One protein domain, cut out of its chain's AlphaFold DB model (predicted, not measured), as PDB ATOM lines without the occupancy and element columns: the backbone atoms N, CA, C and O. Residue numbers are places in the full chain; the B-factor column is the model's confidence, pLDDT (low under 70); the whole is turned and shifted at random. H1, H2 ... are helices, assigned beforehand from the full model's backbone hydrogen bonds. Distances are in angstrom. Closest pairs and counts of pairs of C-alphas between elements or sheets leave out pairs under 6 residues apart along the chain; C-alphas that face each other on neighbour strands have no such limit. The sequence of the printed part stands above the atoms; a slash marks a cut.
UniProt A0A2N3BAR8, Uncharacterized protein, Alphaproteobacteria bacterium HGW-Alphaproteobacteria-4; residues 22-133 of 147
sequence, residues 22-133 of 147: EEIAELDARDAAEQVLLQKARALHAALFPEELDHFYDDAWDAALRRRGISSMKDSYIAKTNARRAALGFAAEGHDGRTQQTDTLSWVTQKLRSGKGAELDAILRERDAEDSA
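What this domain is: This is residues 22 to 133 of the 147 residues of an uncharacterized protein of Alphaproteobacteria bacterium HGW-Alphaproteobacteria-4 (UniProt A0A2N3BAR8). A long helix, H1, makes one end of an elongated, loosely put together model: its first part, residues 22 to 33, sticks out as a free arm, while H5 packs slantwise on its later part and H6 on its last turns. Past the end of H1, the short H2 lies near the middle of the model, close to both H1 and H4, while H3, which touches no helix, lies at the end away from the free arm, joined to H2 and H4 by short loops. The printed part has 112 residues with six named helices, H1 to H6 in order, and no named strand: all helix. It is loose, with a radius of gyration of the C-alphas of 17.2 A, and spans 58 by 35 by 24 A.

How they stand to each other: Start at H1, residues 22 to 48; its residues 37 to 45 alone touch H5, residues 104 to 113, closest at the C-alphas of Ala 41 and Thr 109, 5.3 A, at a steep tilt of 51 degrees, opposite ways. Residues 44 to 48 alone touch H6, residues 117 to 133, closest at the C-alphas of Leu 48 and Leu 124, 6.9 A, at a shallow tilt of 26 degrees, the same way. H2, residues 50 to 53, is close but not clearly touching H4, residues 75 to 87: the closest C-alphas, Glu 51 and Thr 81, are 6.9 A apart. H3, residues 60 to 67, touches no helix. Every O i to N i+4 pair is within hydrogen-bond range in H1, H3, H4, H5 and H6; H2 is too short for one.

Where its parts are: Find C-alpha 22 at (50.472, 12.833, 17.368); from there H1 runs 38.9 A to C-alpha 48. H2 measures 5.6 A, H3 10.8 A, H4 18.3 A and H5 14.3 A. H6 runs 24.7 A to C-alpha 133 at (21.381, -29.638, 31.290).

The domain as a whole: The C-alphas farthest apart, Glu 22 and Arg 68, are 57.8 A apart. The printed part has no cut; the link from H4 to H5 is long, 16 residues, and within it residues 95 to 102 are under 70 in pLDDT.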
ATOM      1  N   GLU A  22      50.280  14.209  17.835       88.44
ATOM      2  CA  GLU A  22      50.472  12.833  17.368       88.44
ATOM      3  C   GLU A  22      50.777  11.879  18.532       88.44
ATOM      4  O   GLU A  22      50.127  10.846  18.662       88.44
ATOM      5  N   GLU A  23      51.682  12.256  19.440       87.50
ATOM      6  CA  GLU A  23      52.012  11.452  20.628       87.50
ATOM      7  C   GLU A  23      50.831  11.337  21.602       87.50
ATOM      8  O   GLU A  23      50.622  10.287  22.212       87.50
ATOM      9  N   ILE A  24      50.028  12.398  21.740       87.56
ATOM     10  CA  ILE A  24      48.788  12.357  22.526       87.56
ATOM     11  C   ILE A  24      47.799  11.370  21.898       87.56
ATOM     12  O   ILE A  24      47.220  10.559  22.617       87.56
ATOM     13  N   ALA A  25      47.627  11.403  20.573       89.56
ATOM     14  CA  ALA A  25      46.713  10.501  19.878       89.56
ATOM     15  C   ALA A  25      47.147   9.028  19.988       89.56
ATOM     16  O   ALA A  25      46.303   8.155  20.199       89.56
ATOM     17  N   GLU A  26      48.448   8.740  19.896       90.38
ATOM     18  CA  GLU A  26      48.983   7.389  20.103       90.38
ATOM     19  C   GLU A  26      48.767   6.910  21.548       90.38
ATOM     20  O   GLU A  26      48.329   5.778  21.778       90.38
ATOM     21  N   LEU A  27      49.021   7.784  22.528       88.94
ATOM     22  CA  LEU A  27      48.790   7.488  23.939       88.94
ATOM     23  C   LEU A  27      47.310   7.194  24.217       88.94
ATOM     24  O   LEU A  27      47.001   6.193  24.861       88.94
ATOM     25  N   ASP A  28      46.407   8.025  23.699       89.62
ATOM     26  CA  ASP A  28      44.961   7.850  23.842       89.62
ATOM     27  C   ASP A  28      44.489   6.540  23.197       89.62
ATOM     28  O   ASP A  28      43.686   5.814  23.786       89.62
ATOM     29  N   ALA A  29      45.016   6.192  22.019       91.75
ATOM     30  CA  ALA A  29      44.699   4.932  21.348       91.75
ATOM     31  C   ALA A  29      45.160   3.715  22.166       91.75
ATOM     32  O   ALA A  29      44.416   2.738  22.305       91.75
ATOM     33  N   ARG A  30      46.362   3.779  22.752       90.69
ATOM     34  CA  ARG A  30      46.890   2.728  23.629       90.69
ATOM     35  C   ARG A  30      46.069   2.596  24.911       90.69
ATOM     36  O   ARG A  30      45.711   1.480  25.287       90.69
ATOM     37  N   ASP A  31      45.756   3.715  25.559       89.94
ATOM     38  CA  ASP A  31      44.946   3.744  26.778       89.94
ATOM     39  C   ASP A  31      43.542   3.183  26.498       89.94
ATOM     40  O   ASP A  31      43.040   2.357  27.263       89.94
ATOM     41  N   ALA A  32      42.925   3.552  25.370       92.31
ATOM     42  CA  ALA A  32      41.627   3.028  24.953       92.31
ATOM     43  C   ALA A  32      41.662   1.509  24.710       92.31
ATOM     44  O   ALA A  32      40.778   0.792  25.185       92.31
ATOM     45  N   ALA A  33      42.691   1.003  24.024       91.81
ATOM     46  CA  ALA A  33      42.861  -0.430  23.794       91.81
ATOM     47  C   ALA A  33      43.026  -1.211  25.113       91.81
ATOM     48  O   ALA A  33      42.398  -2.258  25.297       91.81
ATOM     49  N   GLU A  34      43.806  -0.678  26.057       92.50
ATOM     50  CA  GLU A  34      43.974  -1.277  27.384       92.50
ATOM     51  C   GLU A  34      42.655  -1.276  28.170       92.50
ATOM     52  O   GLU A  34      42.299  -2.286  28.777       92.50
ATOM     53  N   GLN A  35      41.873  -0.192  28.121       92.81
ATOM     54  CA  GLN A  35      40.563  -0.146  28.780       92.81
ATOM     55  C   GLN A  35      39.599  -1.200  28.230       92.81
ATOM     56  O   GLN A  35      38.923  -1.868  29.014       92.81
ATOM     57  N   VAL A  36      39.560  -1.404  26.909       95.12
ATOM     58  CA  VAL A  36      38.734  -2.459  26.294       95.12
ATOM     59  C   VAL A  36      39.167  -3.844  26.782       95.12
ATOM     60  O   VAL A  36      38.321  -4.667  27.144       95.12
ATOM     61  N   LEU A  37      40.478  -4.102  26.854       94.62
ATOM     62  CA  LEU A  37      41.010  -5.365  27.368       94.62
ATOM     63  C   LEU A  37      40.617  -5.590  28.830       94.62
ATOM     64  O   LEU A  37      40.135  -6.669  29.174       94.62
ATOM     65  N   LEU A  38      40.779  -4.577  29.685       94.25
ATOM     66  CA  LEU A  38      40.453  -4.664  31.110       94.25
ATOM     67  C   LEU A  38      38.950  -4.829  31.355       94.25
ATOM     68  O   LEU A  38      38.554  -5.577  32.250       94.25
ATOM     69  N   GLN A  39      38.100  -4.177  30.560       95.19
ATOM     70  CA  GLN A  39      36.652  -4.384  30.619       95.19
ATOM     71  C   GLN A  39      36.286  -5.830  30.279       95.19
ATOM     72  O   GLN A  39      35.546  -6.464  31.032       95.19
ATOM     73  N   LYS A  40      36.863  -6.383  29.205       95.50
ATOM     74  CA  LYS A  40      36.664  -7.794  28.849       95.50
ATOM     75  C   LYS A  40      37.190  -8.735  29.939       95.50
ATOM     76  O   LYS A  40      36.522  -9.711  30.267       95.50
ATOM     77  N   ALA A  41      38.349  -8.432  30.525       95.44
ATOM     78  CA  ALA A  41      38.934  -9.224  31.605       95.44
ATOM     79  C   ALA A  41      38.012  -9.295  32.826       95.44
ATOM     80  O   ALA A  41      37.782 -10.379  33.350       95.44
ATOM     81  N   ARG A  42      37.435  -8.161  33.238       94.38
ATOM     82  CA  ARG A  42      36.487  -8.098  34.361       94.38
ATOM     83  C   ARG A  42      35.214  -8.891  34.091       94.38
ATOM     84  O   ARG A  42      34.767  -9.619  34.967       94.38
ATOM     85  N   ALA A  43      34.654  -8.778  32.886       94.69
ATOM     86  CA  ALA A  43      33.457  -9.526  32.512       94.69
ATOM     87  C   ALA A  43      33.702 -11.045  32.543       94.69
ATOM     88  O   ALA A  43      32.912 -11.790  33.115       94.69
ATOM     89  N   LEU A  44      34.828 -11.498  31.981       94.81
ATOM     90  CA  LEU A  44      35.201 -12.913  31.999       94.81
ATOM     91  C   LEU A  44      35.544 -13.411  33.401       94.81
ATOM     92  O   LEU A  44      35.192 -14.531  33.744       94.81
ATOM     93  N   HIS A  45      36.216 -12.595  34.212       94.38
ATOM     94  CA  HIS A  45      36.530 -12.929  35.599       94.38
ATOM     95  C   HIS A  45      35.258 -13.145  36.421       94.38
ATOM     96  O   HIS A  45      35.116 -14.209  37.013       94.38
ATOM     97  N   ALA A  46      34.300 -12.219  36.347       91.75
ATOM     98  CA  ALA A  46      33.015 -12.353  37.032       91.75
ATOM     99  C   ALA A  46      32.223 -13.597  36.587       91.75
ATOM    100  O   ALA A  46      31.536 -14.208  37.395       91.75
ATOM    101  N   ALA A  47      32.328 -13.995  35.314       93.06
ATOM    102  CA  ALA A  47      31.658 -15.191  34.800       93.06
ATOM    103  C   ALA A  47      32.388 -16.502  35.161       93.06
ATOM    104  O   ALA A  47      31.757 -17.538  35.368       93.06
ATOM    105  N   LEU A  48      33.723 -16.486  35.214       92.75
ATOM    106  CA  LEU A  48      34.536 -17.669  35.513       92.75
ATOM    107  C   LEU A  48      34.629 -17.966  37.011       92.75
ATOM    108  O   LEU A  48      34.768 -19.140  37.367       92.75
ATOM    109  N   PHE A  49      34.560 -16.926  37.841       91.38
ATOM    110  CA  PHE A  49      34.692 -16.982  39.296       91.38
ATOM    111  C   PHE A  49      33.561 -16.188  39.978       91.38
ATOM    112  O   PHE A  49      33.838 -15.229  40.704       91.38
ATOM    113  N   PRO A  50      32.280 -16.522  39.719       89.06
ATOM    114  CA  PRO A  50      31.152 -15.808  40.314       89.06
ATOM    115  C   PRO A  50      31.176 -15.861  41.848       89.06
ATOM    116  O   PRO A  50      30.778 -14.893  42.493       89.06
ATOM    117  N   GLU A  51      31.729 -16.934  42.422       87.31
ATOM    118  CA  GLU A  51      31.835 -17.136  43.866       87.31
ATOM    119  C   GLU A  51      32.615 -16.028  44.587       87.31
ATOM    120  O   GLU A  51      32.276 -15.649  45.706       87.31
ATOM    121  N   GLU A  52      33.581 -15.398  43.911       86.25
ATOM    122  CA  GLU A  52      34.383 -14.315  44.495       86.25
ATOM    123  C   GLU A  52      33.575 -13.020  44.705       86.25
ATOM    124  O   GLU A  52      34.016 -12.108  45.412       86.25
ATOM    125  N   LEU A  53      32.390 -12.924  44.093       83.31
ATOM    126  CA  LEU A  53      31.479 -11.785  44.187       83.31
ATOM    127  C   LEU A  53      30.226 -12.084  45.020       83.31
ATOM    128  O   LEU A  53      29.498 -11.146  45.351       83.31
ATOM    129  N   ASP A  54      29.988 -13.339  45.413       81.88
ATOM    130  CA  ASP A  54      28.765 -13.748  46.126       81.88
ATOM    131  C   ASP A  54      28.593 -13.028  47.471       81.88
ATOM    132  O   ASP A  54      27.487 -12.843  47.968       81.88
ATOM    133  N   HIS A  55      29.697 -12.544  48.030       78.19
ATOM    134  CA  HIS A  55      29.769 -11.892  49.331       78.19
ATOM    135  C   HIS A  55      29.685 -10.369  49.297       78.19
ATOM    136  O   HIS A  55      29.742  -9.718  50.344       78.19
ATOM    137  N   PHE A  56      29.622  -9.777  48.104       78.38
ATOM    138  CA  PHE A  56      29.718  -8.328  47.931       78.38
ATOM    139  C   PHE A  56      28.497  -7.579  48.483       78.38
ATOM    140  O   PHE A  56      28.587  -6.389  48.789       78.38
ATOM    141  N   TYR A  57      27.374  -8.285  48.629       77.56
ATOM    142  CA  TYR A  57      26.102  -7.756  49.122       77.56
ATOM    143  C   TYR A  57      25.666  -8.357  50.462       77.56
ATOM    144  O   TYR A  57      24.525  -8.148  50.866       77.56
ATOM    145  N   ASP A  58      26.562  -9.066  51.152       82.00
ATOM    146  CA  ASP A  58      26.296  -9.577  52.494       82.00
ATOM    147  C   ASP A  58      25.924  -8.441  53.447       82.00
ATOM    148  O   ASP A  58      26.597  -7.403  53.515       82.00
ATOM    149  N   ASP A  59      24.895  -8.673  54.253       85.88
ATOM    150  CA  ASP A  59      24.612  -7.806  55.380       85.88
ATOM    151  C   ASP A  59      25.536  -8.120  56.580       85.88
ATOM    152  O   ASP A  59      26.429  -8.977  56.551       85.88
ATOM    153  N   ALA A  60      25.357  -7.380  57.677       85.94
ATOM    154  CA  ALA A  60      26.166  -7.579  58.878       85.94
ATOM    155  C   ALA A  60      25.976  -8.973  59.512       85.94
ATOM    156  O   ALA A  60      26.875  -9.448  60.212       85.94
ATOM    157  N   TRP A  61      24.822  -9.607  59.295       85.12
ATOM    158  CA  TRP A  61      24.490 -10.922  59.824       85.12
ATOM    159  C   TRP A  61      25.147 -12.032  59.000       85.12
ATOM    160  O   TRP A  61      25.839 -12.876  59.577       85.12
ATOM    161  N   ASP A  62      25.042 -11.975  57.673       82.56
ATOM    162  CA  ASP A  62      25.688 -12.915  56.751       82.56
ATOM    163  C   ASP A  62      27.212 -12.917  56.941       82.56
ATOM    164  O   ASP A  62      27.842 -13.965  57.128       82.56
ATOM    165  N   ALA A  63      27.811 -11.727  57.056       82.88
ATOM    166  CA  ALA A  63      29.232 -11.587  57.351       82.88
ATOM    167  C   ALA A  63      29.619 -12.186  58.719       82.88
ATOM    168  O   ALA A  63      30.723 -12.718  58.885       82.88
ATOM    169  N   ALA A  64      28.741 -12.102  59.725       84.44
ATOM    170  CA  ALA A  64      28.984 -12.686  61.042       84.44
ATOM    171  C   ALA A  64      28.884 -14.220  61.029       84.44
ATOM    172  O   ALA A  64      29.673 -14.877  61.715       84.44
ATOM    173  N   LEU A  65      27.966 -14.789  60.243       83.94
ATOM    174  CA  LEU A  65      27.846 -16.234  60.042       83.94
ATOM    175  C   LEU A  65      29.079 -16.808  59.336       83.94
ATOM    176  O   LEU A  65      29.673 -17.764  59.845       83.94
ATOM    177  N   ARG A  66      29.565 -16.167  58.266       80.62
ATOM    178  CA  ARG A  66      30.787 -16.607  57.564       80.62
ATOM    179  C   ARG A  66      32.029 -16.582  58.437       80.62
ATOM    180  O   ARG A  66      32.832 -17.508  58.400       80.62
ATOM    181  N   ARG A  67      32.164 -15.578  59.313       80.12
ATOM    182  CA  ARG A  67      33.252 -15.538  60.316       80.12
ATOM    183  C   ARG A  67      33.225 -16.723  61.282       80.12
ATOM    184  O   ARG A  67      34.250 -17.021  61.888       80.12
ATOM    185  N   ARG A  68      32.074 -17.377  61.442       81.75
ATOM    186  CA  ARG A  68      31.899 -18.604  62.233       81.75
ATOM    187  C   ARG A  68      32.001 -19.876  61.379       81.75
ATOM    188  O   ARG A  68      31.763 -20.956  61.905       81.75
ATOM    189  N   GLY A  69      32.345 -19.756  60.094       76.88
ATOM    190  CA  GLY A  69      32.422 -20.865  59.139       76.88
ATOM    191  C   GLY A  69      31.064 -21.355  58.634       76.88
ATOM    192  O   GLY A  69      30.991 -22.424  58.037       76.88
ATOM    193  N   ILE A  70      29.986 -20.604  58.883       77.50
ATOM    194  CA  ILE A  70      28.635 -20.948  58.436       77.50
ATOM    195  C   ILE A  70      28.378 -20.178  57.143       77.50
ATOM    196  O   ILE A  70      28.172 -18.964  57.172       77.50
ATOM    197  N   SER A  71      28.420 -20.882  56.015       71.69
ATOM    198  CA  SER A  71      28.071 -20.298  54.720       71.69
ATOM    199  C   SER A  71      26.554 -20.292  54.539       71.69
ATOM    200  O   SER A  71      25.887 -21.282  54.831       71.69
ATOM    201  N   SER A  72      26.007 -19.181  54.046       70.19
ATOM    202  CA  SER A  72      24.618 -19.090  53.574       70.19
ATOM    203  C   SER A  72      24.422 -19.775  52.214       70.19
ATOM    204  O   SER A  72      23.289 -20.022  51.795       70.19
ATOM    205  N   MET A  73      25.519 -20.110  51.526       78.38
ATOM    206  CA  MET A  73      25.497 -20.783  50.232       78.38
ATOM    207  C   MET A  73      25.259 -22.286  50.390       78.38
ATOM    208  O   MET A  73      25.723 -22.917  51.337       78.38
ATOM    209  N   LYS A  74      24.563 -22.882  49.418       84.69
ATOM    210  CA  LYS A  74      24.331 -24.333  49.376       84.69
ATOM    211  C   LYS A  74      25.653 -25.081  49.185       84.69
ATOM    212  O   LYS A  74      26.412 -24.751  48.276       84.69
ATOM    213  N   ASP A  75      25.860 -26.167  49.928       85.12
ATOM    214  CA  ASP A  75      27.060 -27.012  49.802       85.12
ATOM    215  C   ASP A  75      27.274 -27.528  48.372       85.12
ATOM    216  O   ASP A  75      28.397 -27.571  47.878       85.12
ATOM    217  N   SER A  76      26.189 -27.857  47.665       87.94
ATOM    218  CA  SER A  76      26.246 -28.290  46.265       87.94
ATOM    219  C   SER A  76      26.778 -27.201  45.329       87.94
ATOM    220  O   SER A  76      27.443 -27.508  44.343       87.94
ATOM    221  N   TYR A  77      26.486 -25.933  45.628       87.50
ATOM    222  CA  TYR A  77      26.995 -24.797  44.868       87.50
ATOM    223  C   TYR A  77      28.486 -24.585  45.151       87.50
ATOM    224  O   TYR A  77      29.265 -24.537  44.204       87.50
ATOM    225  N   ILE A  78      28.893 -24.599  46.427       86.69
ATOM    226  CA  ILE A  78      30.307 -24.505  46.836       86.69
ATOM    227  C   ILE A  78      31.138 -25.639  46.219       86.69
ATOM    228  O   ILE A  78      32.218 -25.411  45.681       86.69
ATOM    229  N   ALA A  79      30.640 -26.879  46.255       89.44
ATOM    230  CA  ALA A  79      31.331 -28.026  45.669       89.44
ATOM    231  C   ALA A  79      31.516 -27.868  44.150       89.44
ATOM    232  O   ALA A  79      32.588 -28.156  43.616       89.44
ATOM    233  N   LYS A  80      30.487 -27.368  43.458       91.19
ATOM    234  CA  LYS A  80      30.506 -27.119  42.015       91.19
ATOM    235  C   LYS A  80      31.497 -26.015  41.635       91.19
ATOM    236  O   LYS A  80      32.293 -26.211  40.716       91.19
ATOM    237  N   THR A  81      31.478 -24.870  42.318       90.25
ATOM    238  CA  THR A  81      32.422 -23.771  42.046       90.25
ATOM    239  C   THR A  81      33.853 -24.179  42.398       90.25
ATOM    240  O   THR A  81      34.764 -23.957  41.603       90.25
ATOM    241  N   ASN A  82      34.063 -24.927  43.484       90.75
ATOM    242  CA  ASN A  82      35.376 -25.477  43.825       90.75
ATOM    243  C   ASN A  82      35.907 -26.481  42.790       90.75
ATOM    244  O   ASN A  82      37.090 -26.433  42.452       90.75
ATOM    245  N   ALA A  83      35.056 -27.344  42.230       91.94
ATOM    246  CA  ALA A  83      35.447 -28.225  41.127       91.94
ATOM    247  C   ALA A  83      35.854 -27.420  39.880       91.94
ATOM    248  O   ALA A  83      36.878 -27.702  39.251       91.94
ATOM    249  N   ARG A  84      35.102 -26.356  39.566       92.94
ATOM    250  CA  ARG A  84      35.410 -25.410  38.483       92.94
ATOM    251  C   ARG A  84      36.747 -24.691  38.696       92.94
ATOM    252  O   ARG A  84      37.501 -24.544  37.734       92.94
ATOM    253  N   ARG A  85      37.067 -24.281  39.929       91.56
ATOM    254  CA  ARG A  85      38.371 -23.694  40.298       91.56
ATOM    255  C   ARG A  85      39.505 -24.703  40.133       91.56
ATOM    256  O   ARG A  85      40.504 -24.389  39.489       91.56
ATOM    257  N   ALA A  86      39.320 -25.924  40.631       91.44
ATOM    258  CA  ALA A  86      40.314 -26.989  40.534       91.44
ATOM    259  C   ALA A  86      40.644 -27.347  39.075       91.44
ATOM    260  O   ALA A  86      41.818 -27.496  38.735       91.44
ATOM    261  N   ALA A  87      39.640 -27.396  38.193       92.00
ATOM    262  CA  ALA A  87      39.834 -27.632  36.758       92.00
ATOM    263  C   ALA A  87      40.696 -26.549  36.077       92.00
ATOM    264  O   ALA A  87      41.394 -26.826  35.104       92.00
ATOM    265  N   LEU A  88      40.680 -25.324  36.607       91.19
ATOM    266  CA  LEU A  88      41.501 -24.204  36.142       91.19
ATOM    267  C   LEU A  88      42.851 -24.088  36.877       91.19
ATOM    268  O   LEU A  88      43.633 -23.186  36.575       91.19
ATOM    269  N   GLY A  89      43.141 -24.993  37.819       90.88
ATOM    270  CA  GLY A  89      44.375 -25.005  38.608       90.88
ATOM    271  C   GLY A  89      44.370 -24.067  39.819       90.88
ATOM    272  O   GLY A  89      45.442 -23.734  40.325       90.88
ATOM    273  N   PHE A  90      43.195 -23.635  40.281       90.38
ATOM    274  CA  PHE A  90      43.048 -22.793  41.468       90.38
ATOM    275  C   PHE A  90      42.682 -23.600  42.709       90.38
ATOM    276  O   PHE A  90      41.954 -24.593  42.640       90.38
ATOM    277  N   ALA A  91      43.156 -23.128  43.862       86.81
ATOM    278  CA  ALA A  91      42.737 -23.651  45.153       86.81
ATOM    279  C   ALA A  91      41.231 -23.433  45.388       86.81
ATOM    280  O   ALA A  91      40.659 -22.422  44.960       86.81
ATOM    281  N   ALA A  92      40.619 -24.379  46.102       84.19
ATOM    282  CA  ALA A  92      39.245 -24.271  46.569       84.19
ATOM    283  C   ALA A  92      39.069 -23.054  47.488       84.19
ATOM    284  O   ALA A  92      39.971 -22.689  48.249       84.19
ATOM    285  N   GLU A  93      37.891 -22.452  47.425       74.44
ATOM    286  CA  GLU A  93      37.447 -21.460  48.385       74.44
ATOM    287  C   GLU A  93      36.945 -22.159  49.655       74.44
ATOM    288  O   GLU A  93      36.212 -23.154  49.599       74.44
ATOM    289  N   GLY A  94      37.399 -21.669  50.811       70.50
ATOM    290  CA  GLY A  94      36.937 -22.161  52.103       70.50
ATOM    291  C   GLY A  94      35.482 -21.773  52.370       70.50
ATOM    292  O   GLY A  94      34.965 -20.809  51.815       70.50
ATOM    293  N   HIS A  95      34.824 -22.479  53.292       64.62
ATOM    294  CA  HIS A  95      33.460 -22.144  53.737       64.62
ATOM    295  C   HIS A  95      33.322 -20.728  54.328       64.62
ATOM    296  O   HIS A  95      32.209 -20.223  54.450       64.62
ATOM    297  N   ASP A  96      34.428 -20.086  54.712       63.78
ATOM    298  CA  ASP A  96      34.462 -18.710  55.205       63.78
ATOM    299  C   ASP A  96      34.544 -17.655  54.084       63.78
ATOM    300  O   ASP A  96      34.622 -16.460  54.383       63.78
ATOM    301  N   GLY A  97      34.513 -18.072  52.810       61.66
ATOM    302  CA  GLY A  97      34.627 -17.178  51.654       61.66
ATOM    303  C   GLY A  97      36.021 -16.568  51.515       61.66
ATOM    304  O   GLY A  97      36.175 -15.442  51.039       61.66
ATOM    305  N   ARG A  98      37.046 -17.244  52.053       62.81
ATOM    306  CA  ARG A  98      38.442 -16.838  51.899       62.81
ATOM    307  C   ARG A  98      39.153 -17.784  50.950       62.81
ATOM    308  O   ARG A  98      39.191 -18.998  51.156       62.81
ATOM    309  N   THR A  99      39.801 -17.205  49.946       60.66
ATOM    310  CA  THR A  99      40.716 -17.920  49.057       60.66
ATOM    311  C   THR A  99      42.162 -17.658  49.496       60.66
ATOM    312  O   THR A  99      42.514 -16.562  49.935       60.66
ATOM    313  N   GLN A 100      43.024 -18.675  49.399       57.03
ATOM    314  CA  GLN A 100      44.472 -18.531  49.634       57.03
ATOM    315  C   GLN A 100      45.225 -18.047  48.381       57.03
ATOM    316  O   GLN A 100      46.396 -17.686  48.465       57.03
ATOM    317  N   GLN A 101      44.566 -18.047  47.216       56.34
ATOM    318  CA  GLN A 101      45.163 -17.727  45.922       56.34
ATOM    319  C   GLN A 101      44.411 -16.546  45.305       56.34
ATOM    320  O   GLN A 101      43.277 -16.678  44.853       56.34
ATOM    321  N   THR A 102      45.053 -15.383  45.345       64.38
ATOM    322  CA  THR A 102      44.391 -14.071  45.392       64.38
ATOM    323  C   THR A 102      44.312 -13.311  44.069       64.38
ATOM    324  O   THR A 102      43.899 -12.156  44.087       64.38
ATOM    325  N   ASP A 103      44.693 -13.903  42.930       85.06
ATOM    326  CA  ASP A 103      44.772 -13.132  41.681       85.06
ATOM    327  C   ASP A 103      44.237 -13.843  40.424       85.06
ATOM    328  O   ASP A 103      44.896 -13.962  39.385       85.06
ATOM    329  N   THR A 104      43.000 -14.327  40.524       91.44
ATOM    330  CA  THR A 104      42.205 -14.857  39.401       91.44
ATOM    331  C   THR A 104      41.984 -13.806  38.306       91.44
ATOM    332  O   THR A 104      42.035 -14.135  37.118       91.44
ATOM    333  N   LEU A 105      41.823 -12.526  38.665       92.19
ATOM    334  CA  LEU A 105      41.668 -11.438  37.695       92.19
ATOM    335  C   LEU A 105      42.943 -11.214  36.870       92.19
ATOM    336  O   LEU A 105      42.850 -11.073  35.643       92.19
ATOM    337  N   SER A 106      44.133 -11.215  37.482       92.25
ATOM    338  CA  SER A 106      45.378 -11.125  36.706       92.25
ATOM    339  C   SER A 106      45.580 -12.342  35.821       92.25
ATOM    340  O   SER A 106      46.055 -12.187  34.695       92.25
ATOM    341  N   TRP A 107      45.172 -13.536  36.261       94.44
ATOM    342  CA  TRP A 107      45.223 -14.731  35.416       94.44
ATOM    343  C   TRP A 107      44.353 -14.579  34.160       94.44
ATOM    344  O   TRP A 107      44.836 -14.805  33.046       94.44
ATOM    345  N   VAL A 108      43.108 -14.107  34.305       94.75
ATOM    346  CA  VAL A 108      42.215 -13.820  33.165       94.75
ATOM    347  C   VAL A 108      42.827 -12.752  32.256       94.75
ATOM    348  O   VAL A 108      42.890 -12.918  31.035       94.75
ATOM    349  N   THR A 109      43.345 -11.675  32.846       95.12
ATOM    350  CA  THR A 109      44.002 -10.582  32.117       95.12
ATOM    351  C   THR A 109      45.204 -11.090  31.312       95.12
ATOM    352  O   THR A 109      45.357 -10.755  30.135       95.12
ATOM    353  N   GLN A 110      46.040 -11.950  31.896       95.31
ATOM    354  CA  GLN A 110      47.203 -12.526  31.226       95.31
ATOM    355  C   GLN A 110      46.805 -13.479  30.093       95.31
ATOM    356  O   GLN A 110      47.420 -13.446  29.023       95.31
ATOM    357  N   LYS A 111      45.762 -14.294  30.283       94.69
ATOM    358  CA  LYS A 111      45.207 -15.155  29.227       94.69
ATOM    359  C   LYS A 111      44.719 -14.332  28.035       94.69
ATOM    360  O   LYS A 111      45.052 -14.674  26.900       94.69
ATOM    361  N   LEU A 112      44.020 -13.220  28.277       94.94
ATOM    362  CA  LEU A 112      43.595 -12.298  27.220       94.94
ATOM    363  C   LEU A 112      44.781 -11.665  26.489       94.94
ATOM    364  O   LEU A 112      44.819 -11.703  25.261       94.94
ATOM    365  N   ARG A 113      45.782 -11.163  27.223       94.19
ATOM    366  CA  ARG A 113      47.017 -10.613  26.633       94.19
ATOM    367  C   ARG A 113      47.795 -11.645  25.812       94.19
ATOM    368  O   ARG A 113      48.438 -11.288  24.835       94.19
ATOM    369  N   SER A 114      47.699 -12.922  26.177       95.56
ATOM    370  CA  SER A 114      48.329 -14.038  25.460       95.56
ATOM    371  C   SER A 114      47.501 -14.555  24.272       95.56
ATOM    372  O   SER A 114      47.836 -15.596  23.712       95.56
ATOM    373  N   GLY A 115      46.389 -13.897  23.917       93.62
ATOM    374  CA  GLY A 115      45.516 -14.308  22.810       93.62
ATOM    375  C   GLY A 115      44.617 -15.513  23.109       93.62
ATOM    376  O   GLY A 115      43.924 -16.000  22.220       93.62
ATOM    377  N   LYS A 116      44.560 -15.983  24.361       94.38
ATOM    378  CA  LYS A 116      43.777 -17.162  24.781       94.38
ATOM    379  C   LYS A 116      42.330 -16.825  25.156       94.38
ATOM    380  O   LYS A 116      41.698 -17.547  25.915       94.38
ATOM    381  N   GLY A 117      41.782 -15.727  24.633       92.31
ATOM    382  CA  GLY A 117      40.407 -15.310  24.936       92.31
ATOM    383  C   GLY A 117      39.355 -16.334  24.501       92.31
ATOM    384  O   GLY A 117      38.427 -16.602  25.251       92.31
ATOM    385  N   ALA A 118      39.543 -16.968  23.340       93.44
ATOM    386  CA  ALA A 118      38.613 -17.979  22.834       93.44
ATOM    387  C   ALA A 118      38.550 -19.240  23.715       93.44
ATOM    388  O   ALA A 118      37.495 -19.860  23.809       93.44
ATOM    389  N   GLU A 119      39.658 -19.597  24.375       94.31
ATOM    390  CA  GLU A 119      39.720 -20.696  25.353       94.31
ATOM    391  C   GLU A 119      38.823 -20.383  26.559       94.31
ATOM    392  O   GLU A 119      38.020 -21.217  26.965       94.31
ATOM    393  N   LEU A 120      38.898 -19.151  27.078       93.62
ATOM    394  CA  LEU A 120      38.048 -18.701  28.185       93.62
ATOM    395  C   LEU A 120      36.566 -18.687  27.794       93.62
ATOM    396  O   LEU A 120      35.727 -19.173  28.548       93.62
ATOM    397  N   ASP A 121      36.253 -18.191  26.596       92.44
ATOM    398  CA  ASP A 121      34.881 -18.184  26.079       92.44
ATOM    399  C   ASP A 121      34.346 -19.616  25.878       92.44
ATOM    400  O   ASP A 121      33.156 -19.866  26.050       92.44
ATOM    401  N   ALA A 122      35.197 -20.574  25.494       94.31
ATOM    402  CA  ALA A 122      34.811 -21.978  25.353       94.31
ATOM    403  C   ALA A 122      34.479 -22.619  26.707       94.31
ATOM    404  O   ALA A 122      33.440 -23.266  26.819       94.31
ATOM    405  N   ILE A 123      35.299 -22.364  27.733       93.81
ATOM    406  CA  ILE A 123      35.046 -22.828  29.106       93.81
ATOM    407  C   ILE A 123      33.696 -22.311  29.615       93.81
ATOM    408  O   ILE A 123      32.942 -23.057  30.233       93.81
ATOM    409  N   LEU A 124      33.369 -21.042  29.352       92.62
ATOM    410  CA  LEU A 124      32.079 -20.477  29.757       92.62
ATOM    411  C   LEU A 124      30.907 -21.153  29.043       92.62
ATOM    412  O   LEU A 124      29.958 -21.562  29.701       92.62
ATOM    413  N   ARG A 125      31.001 -21.365  27.725       92.88
ATOM    414  CA  ARG A 125      29.947 -22.063  26.969       92.88
ATOM    415  C   ARG A 125      29.718 -23.494  27.455       92.88
ATOM    416  O   ARG A 125      28.577 -23.941  27.491       92.88
ATOM    417  N   GLU A 126      30.786 -24.209  27.800       92.00
ATOM    418  CA  GLU A 126      30.695 -25.560  28.362       92.00
ATOM    419  C   GLU A 126      29.957 -25.544  29.706       92.00
ATOM    420  O   GLU A 126      28.994 -26.285  29.891       92.00
ATOM    421  N   ARG A 127      30.321 -24.620  30.601       91.19
ATOM    422  CA  ARG A 127      29.662 -24.449  31.905       91.19
ATOM    423  C   ARG A 127      28.188 -24.057  31.790       91.19
ATOM    424  O   ARG A 127      27.371 -24.566  32.552       91.19
ATOM    425  N   ASP A 128      27.843 -23.182  30.850       88.12
ATOM    426  CA  ASP A 128      26.453 -22.782  30.601       88.12
ATOM    427  C   ASP A 128      25.616 -23.967  30.090       88.12
ATOM    428  O   ASP A 128      24.450 -24.134  30.470       88.12
ATOM    429  N   ALA A 129      26.212 -24.823  29.253       87.12
ATOM    430  CA  ALA A 129      25.575 -26.046  28.776       87.12
ATOM    431  C   ALA A 129      25.371 -27.069  29.908       87.12
ATOM    432  O   ALA A 129      24.291 -27.657  30.000       87.12
ATOM    433  N   GLU A 130      26.361 -27.252  30.789       84.06
ATOM    434  CA  GLU A 130      26.238 -28.090  31.994       84.06
ATOM    435  C   GLU A 130      25.094 -27.619  32.899       84.06
ATOM    436  O   GLU A 130      24.288 -28.426  33.369       84.06
ATOM    437  N   ASP A 131      25.000 -26.306  33.120       83.19
ATOM    438  CA  ASP A 131      24.012 -25.710  34.019       83.19
ATOM    439  C   ASP A 131      22.597 -25.844  33.458       83.19
ATOM    440  O   ASP A 131      21.688 -26.278  34.169       83.19
ATOM    441  N   SER A 132      22.442 -25.604  32.154       79.69
ATOM    442  CA  SER A 132      21.178 -25.803  31.439       79.69
ATOM    443  C   SER A 132      20.735 -27.272  31.444       79.69
ATOM    444  O   SER A 132      19.554 -27.579  31.625       79.69
ATOM    445  N   ALA A 133      21.675 -28.208  31.265       75.75
ATOM    446  CA  ALA A 133      21.381 -29.638  31.290       75.75
ATOM    447  C   ALA A 133      20.943 -30.098  32.689       75.75
ATOM    448  O   ALA A 133      19.949 -30.816  32.814       75.75
TER     449      ALA A 133